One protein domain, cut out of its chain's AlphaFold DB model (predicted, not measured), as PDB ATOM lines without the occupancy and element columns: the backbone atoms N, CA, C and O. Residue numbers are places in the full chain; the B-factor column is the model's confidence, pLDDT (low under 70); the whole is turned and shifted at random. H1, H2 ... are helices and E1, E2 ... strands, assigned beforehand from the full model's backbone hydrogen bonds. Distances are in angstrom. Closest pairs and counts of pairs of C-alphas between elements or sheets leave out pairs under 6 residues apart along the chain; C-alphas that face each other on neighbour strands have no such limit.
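This is residues 173 to 240 of the 506 residues of an uncharacterized protein of Euryarchaeota archaeon (UniProt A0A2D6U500). Two separate strand hairpins stand at opposite ends of a long model, joined by the outstretched stretch of residues 201 to 210. The first hairpin is E1 and E2; the second, smaller one is E3 and E4, with the beginning of the helix H1 beside E4 and residues 234 to 240 sticking out free. The printed part has 68 residues, with four named strands and one named helix in the order E1, E2, E3, E4, H1. Each hairpin is an antiparallel sheet of two strands, and the class is mixed, helices and strands. The whole is extended, with a radius of gyration of the C-alphas of 17.6 A and spans of 50 by 28 by 23 A.

Residues 173 to 174 make a short antiparallel pairing with residues 180 to 181 of E1, residues 179 to 185. E1 and E2, residues 191 to 200, form a hairpin with a tight link, antiparallel at 151 degrees. N 184 and O 192 are within hydrogen-bond range at 2.9 A, as are N 194 and O 182 at 2.8 A. E2 bends by 85 degrees at residue 197. A short link follows to E3, residues 211 to 214, which is apart from E2. E3 and E4, residues 217 to 220, form a hairpin with a tight link, antiparallel at 143 degrees; N 212 and O 219 are within hydrogen-bond range at 2.8 A, and N 217 and O 214 at 2.9 A. After a short link comes H1, residues 230 to 238. The closest C-alphas of E4 and H1, those of Met 219 and Val 230, are 5.7 A apart. E3 and H1 are apart, but only just, with their closest C-alphas at 8.3 A. H1 is apart from E1 and from E2. In H1, every O i to N i+4 pair is within hydrogen-bond range.

E1 begins at C-alpha 179, at (-36.948, 36.000, 49.985), and measures 18.5 A from first to last C-alpha. E2, the longest strand by residues, measures 21.5 A and ends at C-alpha 200, at (-39.150, 31.233, 48.327). E3 and E4 have four residues each. H1 measures 12.6 A and ends at C-alpha 238, at (-46.002, 49.571, 29.999).

The two C-alphas farthest apart, those of Ala 187 and Asp 215, are 50.4 A apart. The printed part has no cut, and no link between named elements is long. The mean pLDDT of the printed part is 74.4; 26 residues are under 70, among them residues 187 to 191 and 197 to 207.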
ATOM      1  N   ILE A 173     -39.858  43.668  47.451       62.84
ATOM      2  CA  ILE A 173     -38.419  43.558  47.299       62.84
ATOM      3  C   ILE A 173     -37.989  42.143  47.664       62.84
ATOM      4  O   ILE A 173     -38.660  41.429  48.415       62.84
ATOM      5  N   THR A 174     -36.861  41.752  47.095       65.00
ATOM      6  CA  THR A 174     -36.184  40.505  47.412       65.00
ATOM      7  C   THR A 174     -35.019  40.849  48.327       65.00
ATOM      8  O   THR A 174     -34.232  41.728  47.980       65.00
ATOM      9  N   ASP A 175     -34.927  40.208  49.489       73.19
ATOM     10  CA  ASP A 175     -33.780  40.376  50.382       73.19
ATOM     11  C   ASP A 175     -32.529  39.640  49.861       73.19
ATOM     12  O   ASP A 175     -32.580  38.894  48.877       73.19
ATOM     13  N   ASP A 176     -31.401  39.811  50.553       63.72
ATOM     14  CA  ASP A 176     -30.118  39.175  50.217       63.72
ATOM     15  C   ASP A 176     -30.169  37.628  50.233       63.72
ATOM     16  O   ASP A 176     -29.232  36.972  49.772       63.72
ATOM     17  N   SER A 177     -31.243  37.025  50.762       67.69
ATOM     18  CA  SER A 177     -31.473  35.575  50.795       67.69
ATOM     19  C   SER A 177     -32.363  35.061  49.654       67.69
ATOM     20  O   SER A 177     -32.569  33.852  49.531       67.69
ATOM     21  N   GLY A 178     -32.882  35.951  48.801       65.88
ATOM     22  CA  GLY A 178     -33.834  35.598  47.747       65.88
ATOM     23  C   GLY A 178     -35.297  35.589  48.208       65.88
ATOM     24  O   GLY A 178     -36.178  35.202  47.435       65.88
ATOM     25  N   GLN A 179     -35.592  36.002  49.447       69.75
ATOM     26  CA  GLN A 179     -36.948  36.000  49.985       69.75
ATOM     27  C   GLN A 179     -37.691  37.276  49.583       69.75
ATOM     28  O   GLN A 179     -37.196  38.385  49.756       69.75
ATOM     29  N   ARG A 180     -38.910  37.124  49.056       67.38
ATOM     30  CA  ARG A 180     -39.796  38.248  48.716       67.38
ATOM     31  C   ARG A 180     -40.577  38.741  49.939       67.38
ATOM     32  O   ARG A 180     -41.140  37.931  50.674       67.38
ATOM     33  N   GLY A 181     -40.665  40.057  50.124       76.69
ATOM     34  CA  GLY A 181     -41.384  40.677  51.245       76.69
ATOM     35  C   GLY A 181     -41.695  42.158  51.034       76.69
ATOM     36  O   GLY A 181     -41.166  42.786  50.119       76.69
ATOM     37  N   THR A 182     -42.583  42.710  51.858       70.81
ATOM     38  CA  THR A 182     -42.922  44.141  51.863       70.81
ATOM     39  C   THR A 182     -41.995  44.910  52.799       70.81
ATOM     40  O   THR A 182     -41.529  44.379  53.804       70.81
ATOM     41  N   VAL A 183     -41.725  46.180  52.492       65.25
ATOM     42  CA  VAL A 183     -41.099  47.100  53.450       65.25
ATOM     43  C   VAL A 183     -42.194  47.921  54.107       65.25
ATOM     44  O   VAL A 183     -42.872  48.705  53.446       65.25
ATOM     45  N   GLU A 184     -42.357  47.756  55.411       66.38
ATOM     46  CA  GLU A 184     -43.368  48.446  56.211       66.38
ATOM     47  C   GLU A 184     -42.690  49.304  57.280       66.38
ATOM     48  O   GLU A 184     -41.565  49.030  57.697       66.38
ATOM     49  N   LYS A 185     -43.356  50.370  57.736       60.69
ATOM     50  CA  LYS A 185     -42.862  51.132  58.888       60.69
ATOM     51  C   LYS A 185     -43.288  50.458  60.184       60.69
ATOM     52  O   LYS A 185     -44.476  50.235  60.404       60.69
ATOM     53  N   ASP A 186     -42.327  50.205  61.067       70.62
ATOM     54  CA  ASP A 186     -42.609  49.807  62.441       70.62
ATOM     55  C   ASP A 186     -43.298  50.945  63.224       70.62
ATOM     56  O   ASP A 186     -43.362  52.103  62.800       70.62
ATOM     57  N   ALA A 187     -43.778  50.633  64.430       60.88
ATOM     58  CA  ALA A 187     -44.421  51.608  65.317       60.88
ATOM     59  C   ALA A 187     -43.487  52.745  65.809       60.88
ATOM     60  O   ALA A 187     -43.927  53.613  66.564       60.88
ATOM     61  N   ARG A 188     -42.205  52.737  65.424       63.25
ATOM     62  CA  ARG A 188     -41.197  53.770  65.710       63.25
ATOM     63  C   ARG A 188     -40.820  54.574  64.456       63.25
ATOM     64  O   ARG A 188     -40.051  55.524  64.570       63.25
ATOM     65  N   GLY A 189     -41.376  54.233  63.291       57.50
ATOM     66  CA  GLY A 189     -41.125  54.881  62.005       57.50
ATOM     67  C   GLY A 189     -39.943  54.319  61.208       57.50
ATOM     68  O   GLY A 189     -39.664  54.851  60.132       57.50
ATOM     69  N   ASN A 190     -39.274  53.266  61.691       60.34
ATOM     70  CA  ASN A 190     -38.194  52.591  60.968       60.34
ATOM     71  C   ASN A 190     -38.775  51.681  59.888       60.34
ATOM     72  O   ASN A 190     -39.792  51.032  60.114       60.34
ATOM     73  N   TYR A 191     -38.100  51.571  58.749       62.72
ATOM     74  CA  TYR A 191     -38.461  50.594  57.726       62.72
ATOM     75  C   TYR A 191     -37.988  49.192  58.131       62.72
ATOM     76  O   TYR A 191     -36.810  48.992  58.426       62.72
ATOM     77  N   VAL A 192     -38.910  48.231  58.146       72.88
ATOM     78  CA  VAL A 192     -38.675  46.821  58.470       72.88
ATOM     79  C   VAL A 192     -39.184  45.965  57.315       72.88
ATOM     80  O   VAL A 192     -40.250  46.218  56.759       72.88
ATOM     81  N   PHE A 193     -38.402  44.955  56.947       75.38
ATOM     82  CA  PHE A 193     -38.777  43.977  55.934       75.38
ATOM     83  C   PHE A 193     -39.686  42.896  56.540       75.38
ATOM     84  O   PHE A 193     -39.283  42.178  57.457       75.38
ATOM     85  N   SER A 194     -40.901  42.788  56.010       77.50
ATOM     86  CA  SER A 194     -41.910  41.783  56.341       77.50
ATOM     87  C   SER A 194     -41.921  40.701  55.248       77.50
ATOM     88  O   SER A 194     -42.492  40.924  54.175       77.50
ATOM     89  N   PRO A 195     -41.295  39.527  55.461       76.94
ATOM     90  CA  PRO A 195     -41.261  38.470  54.454       76.94
ATOM     91  C   PRO A 195     -42.657  37.895  54.194       76.94
ATOM     92  O   PRO A 195     -43.404  37.585  55.126       76.94
ATOM     93  N   ILE A 196     -42.999  37.684  52.921       76.19
ATOM     94  CA  ILE A 196     -44.250  37.025  52.542       76.19
ATOM     95  C   ILE A 196     -44.072  35.510  52.722       76.19
ATOM     96  O   ILE A 196     -43.159  34.879  52.182       76.19
ATOM     97  N   ALA A 197     -44.953  34.901  53.517       68.38
ATOM     98  CA  ALA A 197     -44.903  33.470  53.781       68.38
ATOM     99  C   ALA A 197     -45.176  32.660  52.497       68.38
ATOM    100  O   ALA A 197     -46.198  32.842  51.839       68.38
ATOM    101  N   GLY A 198     -44.267  31.738  52.164       65.00
ATOM    102  CA  GLY A 198     -44.393  30.836  51.012       65.00
ATOM    103  C   GLY A 198     -43.768  31.327  49.700       65.00
ATOM    104  O   GLY A 198     -43.821  30.597  48.716       65.00
ATOM    105  N   THR A 199     -43.139  32.508  49.661       48.69
ATOM    106  CA  THR A 199     -42.487  33.048  48.449       48.69
ATOM    107  C   THR A 199     -40.964  32.879  48.430       48.69
ATOM    108  O   THR A 199     -40.236  33.800  48.060       48.69
ATOM    109  N   THR A 200     -40.468  31.694  48.794       48.84
ATOM    110  CA  THR A 200     -39.150  31.233  48.327       48.84
ATOM    111  C   THR A 200     -39.294  30.807  46.872       48.84
ATOM    112  O   THR A 200     -39.777  29.710  46.588       48.84
ATOM    113  N   LEU A 201     -38.919  31.687  45.946       45.88
ATOM    114  CA  LEU A 201     -38.713  31.286  44.559       45.88
ATOM    115  C   LEU A 201     -37.501  30.346  44.508       45.88
ATOM    116  O   LEU A 201     -36.509  30.590  45.194       45.88
ATOM    117  N   GLU A 202     -37.544  29.309  43.665       49.31
ATOM    118  CA  GLU A 202     -36.282  28.779  43.144       49.31
ATOM    119  C   GLU A 202     -35.540  29.952  42.501       49.31
ATOM    120  O   GLU A 202     -36.137  30.709  41.727       49.31
ATOM    121  N   ALA A 203     -34.265  30.125  42.850       42.25
ATOM    122  CA  ALA A 203     -33.425  31.174  42.295       42.25
ATOM    123  C   ALA A 203     -33.219  30.910  40.798       42.25
ATOM    124  O   ALA A 203     -32.271  30.253  40.378       42.25
ATOM    125  N   LYS A 204     -34.159  31.394  39.986       46.91
ATOM    126  CA  LYS A 204     -34.029  31.434  38.540       46.91
ATOM    127  C   LYS A 204     -33.029  32.538  38.239       46.91
ATOM    128  O   LYS A 204     -33.328  33.703  38.504       46.91
ATOM    129  N   ASP A 205     -31.857  32.152  37.738       55.00
ATOM    130  CA  ASP A 205     -30.767  33.083  37.449       55.00
ATOM    131  C   ASP A 205     -31.290  34.308  36.679       55.00
ATOM    132  O   ASP A 205     -32.097  34.148  35.749       55.00
ATOM    133  N   PRO A 206     -30.883  35.535  37.062       59.50
ATOM    134  CA  PRO A 206     -31.382  36.747  36.432       59.50
ATOM    135  C   PRO A 206     -31.073  36.706  34.935       59.50
ATOM    136  O   PRO A 206     -29.919  36.602  34.525       59.50
ATOM    137  N   VAL A 207     -32.121  36.790  34.112       68.31
ATOM    138  CA  VAL A 207     -31.990  36.748  32.654       68.31
ATOM    139  C   VAL A 207     -31.418  38.079  32.173       68.31
ATOM    140  O   VAL A 207     -32.145  39.021  31.863       68.31
ATOM    141  N   THR A 208     -30.092  38.163  32.139       75.75
ATOM    142  CA  THR A 208     -29.361  39.295  31.574       75.75
ATOM    143  C   THR A 208     -29.255  39.148  30.061       75.75
ATOM    144  O   THR A 208     -28.836  38.099  29.577       75.75
ATOM    145  N   TYR A 209     -29.561  40.217  29.328       85.81
ATOM    146  CA  TYR A 209     -29.234  40.344  27.909       85.81
ATOM    147  C   TYR A 209     -28.205  41.457  27.737       85.81
ATOM    148  O   TYR A 209     -28.397  42.562  28.250       85.81
ATOM    149  N   ALA A 210     -27.135  41.183  26.998       82.62
ATOM    150  CA  ALA A 210     -26.146  42.178  26.626       82.62
ATOM    151  C   ALA A 210     -26.775  43.345  25.844       82.62
ATOM    152  O   ALA A 210     -27.704  43.180  25.042       82.62
ATOM    153  N   THR A 211     -26.230  44.540  26.070       87.81
ATOM    154  CA  THR A 211     -26.621  45.778  25.392       87.81
ATOM    155  C   THR A 211     -25.414  46.473  24.778       87.81
ATOM    156  O   THR A 211     -24.341  46.494  25.378       87.81
ATOM    157  N   VAL A 212     -25.607  47.125  23.633       86.06
ATOM    158  CA  VAL A 212     -24.638  48.037  23.015       86.06
ATOM    159  C   VAL A 212     -25.238  49.434  22.912       86.06
ATOM    160  O   VAL A 212     -26.406  49.588  22.556       86.06
ATOM    161  N   THR A 213     -24.444  50.462  23.196       87.38
ATOM    162  CA  THR A 213     -24.848  51.849  22.946       87.38
ATOM    163  C   THR A 213     -24.624  52.182  21.477       87.38
ATOM    164  O   THR A 213     -23.495  52.124  20.990       87.38
ATOM    165  N   ARG A 214     -25.691  52.553  20.772       80.88
ATOM    166  CA  ARG A 214     -25.651  53.019  19.387       80.88
ATOM    167  C   ARG A 214     -26.281  54.402  19.319       80.88
ATOM    168  O   ARG A 214     -27.400  54.581  19.779       80.88
ATOM    169  N   ASP A 215     -25.541  55.371  18.785       88.81
ATOM    170  CA  ASP A 215     -25.995  56.763  18.640       88.81
ATOM    171  C   ASP A 215     -26.506  57.373  19.971       88.81
ATOM    172  O   ASP A 215     -27.480  58.116  20.013       88.81
ATOM    173  N   GLY A 216     -25.853  57.011  21.088       84.50
ATOM    174  CA  GLY A 216     -26.221  57.413  22.455       84.50
ATOM    175  C   GLY A 216     -27.312  56.561  23.121       84.50
ATOM    176  O   GLY A 216     -27.532  56.687  24.321       84.50
ATOM    177  N   ILE A 217     -27.961  55.653  22.386       76.75
ATOM    178  CA  ILE A 217     -29.107  54.870  22.861       76.75
ATOM    179  C   ILE A 217     -28.671  53.425  23.175       76.75
ATOM    180  O   ILE A 217     -28.126  52.753  22.297       76.75
ATOM    181  N   PRO A 218     -28.915  52.893  24.389       77.75
ATOM    182  CA  PRO A 218     -28.639  51.493  24.701       77.75
ATOM    183  C   PRO A 218     -29.653  50.572  24.008       77.75
ATOM    184  O   PRO A 218     -30.868  50.744  24.148       77.75
ATOM    185  N   MET A 219     -29.154  49.580  23.270       86.31
ATOM    186  CA  MET A 219     -29.932  48.598  22.510       86.31
ATOM    187  C   MET A 219     -29.541  47.171  22.881       86.31
ATOM    188  O   MET A 219     -28.355  46.880  23.013       86.31
ATOM    189  N   TYR A 220     -30.507  46.258  22.983       91.06
ATOM    190  CA  TYR A 220     -30.222  44.841  23.224       91.06
ATOM    191  C   TYR A 220     -29.543  44.199  22.008       91.06
ATOM    192  O   TYR A 220     -30.018  44.332  20.874       91.06
ATOM    193  N   THR A 221     -28.442  43.483  22.241       88.75
ATOM    194  CA  THR A 221     -27.690  42.748  21.207       88.75
ATOM    195  C   THR A 221     -28.066  41.274  21.115       88.75
ATOM    196  O   THR A 221     -27.674  40.609  20.159       88.75
ATOM    197  N   GLU A 222     -28.811  40.762  22.092       87.12
ATOM    198  CA  GLU A 222     -29.228  39.364  22.176       87.12
ATOM    199  C   GLU A 222     -30.622  39.217  22.814       87.12
ATOM    200  O   GLU A 222     -31.226  40.184  23.283       87.12
ATOM    201  N   GLY A 223     -31.155  37.992  22.799       91.12
ATOM    202  CA  GLY A 223     -32.481  37.682  23.333       91.12
ATOM    203  C   GLY A 223     -33.653  38.124  22.435       91.12
ATOM    204  O   GLY A 223     -33.453  38.557  21.292       91.12
ATOM    205  N   PRO A 224     -34.903  38.028  22.932       90.31
ATOM    206  CA  PRO A 224     -36.118  38.359  22.176       90.31
ATOM    207  C   PRO A 224     -36.217  39.846  21.801       90.31
ATOM    208  O   PRO A 224     -37.009  40.210  20.932       90.31
ATOM    209  N   TYR A 225     -35.401  40.693  22.433       92.50
ATOM    210  CA  TYR A 225     -35.380  42.144  22.261       92.50
ATOM    211  C   TYR A 225     -34.260  42.642  21.340       92.50
ATOM    212  O   TYR A 225     -34.107  43.851  21.183       92.50
ATOM    213  N   THR A 226     -33.492  41.736  20.720       93.75
ATOM    214  CA  THR A 226     -32.371  42.077  19.826       93.75
ATOM    215  C   THR A 226     -32.768  43.152  18.805       93.75
ATOM    216  O   THR A 226     -33.676  42.944  17.996       93.75
ATOM    217  N   GLY A 227     -32.070  44.289  18.818       90.56
ATOM    218  CA  GLY A 227     -32.333  45.426  17.929       90.56
ATOM    219  C   GLY A 227     -33.368  46.440  18.435       90.56
ATOM    220  O   GLY A 227     -33.645  47.403  17.723       90.56
ATOM    221  N   LEU A 228     -33.915  46.275  19.642       90.00
ATOM    222  CA  LEU A 228     -34.725  47.287  20.327       90.00
ATOM    223  C   LEU A 228     -33.888  48.063  21.346       90.00
ATOM    224  O   LEU A 228     -32.964  47.517  21.951       90.00
ATOM    225  N   SER A 229     -34.235  49.334  21.562       92.56
ATOM    226  CA  SER A 229     -33.678  50.116  22.666       92.56
ATOM    227  C   SER A 229     -34.253  49.667  24.011       92.56
ATOM    228  O   SER A 229     -35.394  49.202  24.081       92.56
ATOM    229  N   VAL A 230     -33.493  49.862  25.093       86.38
ATOM    230  CA  VAL A 230     -33.958  49.593  26.469       86.38
ATOM    231  C   VAL A 230     -35.254  50.359  26.760       86.38
ATOM    232  O   VAL A 230     -36.224  49.779  27.247       86.38
ATOM    233  N   GLY A 231     -35.320  51.629  26.341       85.50
ATOM    234  CA  GLY A 231     -36.532  52.446  26.437       85.50
ATOM    235  C   GLY A 231     -37.731  51.860  25.682       85.50
ATOM    236  O   GLY A 231     -38.835  51.856  26.217       85.50
ATOM    237  N   LYS A 232     -37.533  51.289  24.480       89.62
ATOM    238  CA  LYS A 232     -38.639  50.682  23.718       89.62
ATOM    239  C   LYS A 232     -39.156  49.396  24.360       89.62
ATOM    240  O   LYS A 232     -40.353  49.140  24.296       89.62
ATOM    241  N   VAL A 233     -38.301  48.602  25.006       85.94
ATOM    242  CA  VAL A 233     -38.761  47.425  25.768       85.94
ATOM    243  C   VAL A 233     -39.566  47.852  26.997       85.94
ATOM    244  O   VAL A 233     -40.638  47.297  27.225       85.94
ATOM    245  N   GLY A 234     -39.130  48.891  27.719       82.06
ATOM    246  CA  GLY A 234     -39.916  49.487  28.808       82.06
ATOM    247  C   GLY A 234     -41.280  50.017  28.343       82.06
ATOM    248  O   GLY A 234     -42.297  49.753  28.977       82.06
ATOM    249  N   GLU A 235     -41.332  50.687  27.188       81.31
ATOM    250  CA  GLU A 235     -42.584  51.151  26.573       81.31
ATOM    251  C   GLU A 235     -43.537  49.983  26.243       81.31
ATOM    252  O   GLU A 235     -44.727  50.051  26.543       81.31
ATOM    253  N   LEU A 236     -43.017  48.890  25.673       83.44
ATOM    254  CA  LEU A 236     -43.797  47.694  25.332       83.44
ATOM    255  C   LEU A 236     -44.311  46.940  26.571       83.44
ATOM    256  O   LEU A 236     -45.412  46.389  26.528       83.44
ATOM    257  N   MET A 237     -43.554  46.939  27.675       81.75
ATOM    258  CA  MET A 237     -44.016  46.423  28.971       81.75
ATOM    259  C   MET A 237     -45.133  47.303  29.552       81.75
ATOM    260  O   MET A 237     -46.180  46.784  29.932       81.75
ATOM    261  N   ASN A 238     -44.976  48.630  29.530       76.94
ATOM    262  CA  ASN A 238     -46.002  49.571  29.999       76.94
ATOM    263  C   ASN A 238     -47.299  49.508  29.166       76.94
ATOM    264  O   ASN A 238     -48.384  49.734  29.691       76.94
ATOM    265  N   GLN A 239     -47.204  49.165  27.878       82.94
ATOM    266  CA  GLN A 239     -48.351  48.918  26.994       82.94
ATOM    267  C   GLN A 239     -48.958  47.508  27.144       82.94
ATOM    268  O   GLN A 239     -49.885  47.168  26.409       82.94
ATOM    269  N   GLY A 240     -48.432  46.661  28.038       86.19
ATOM    270  CA  GLY A 240     -48.894  45.282  28.237       86.19
ATOM    271  C   GLY A 240     -48.621  44.336  27.059       86.19
ATOM    272  O   GLY A 240     -49.154  43.228  27.031       86.19
TER     273      GLY A 240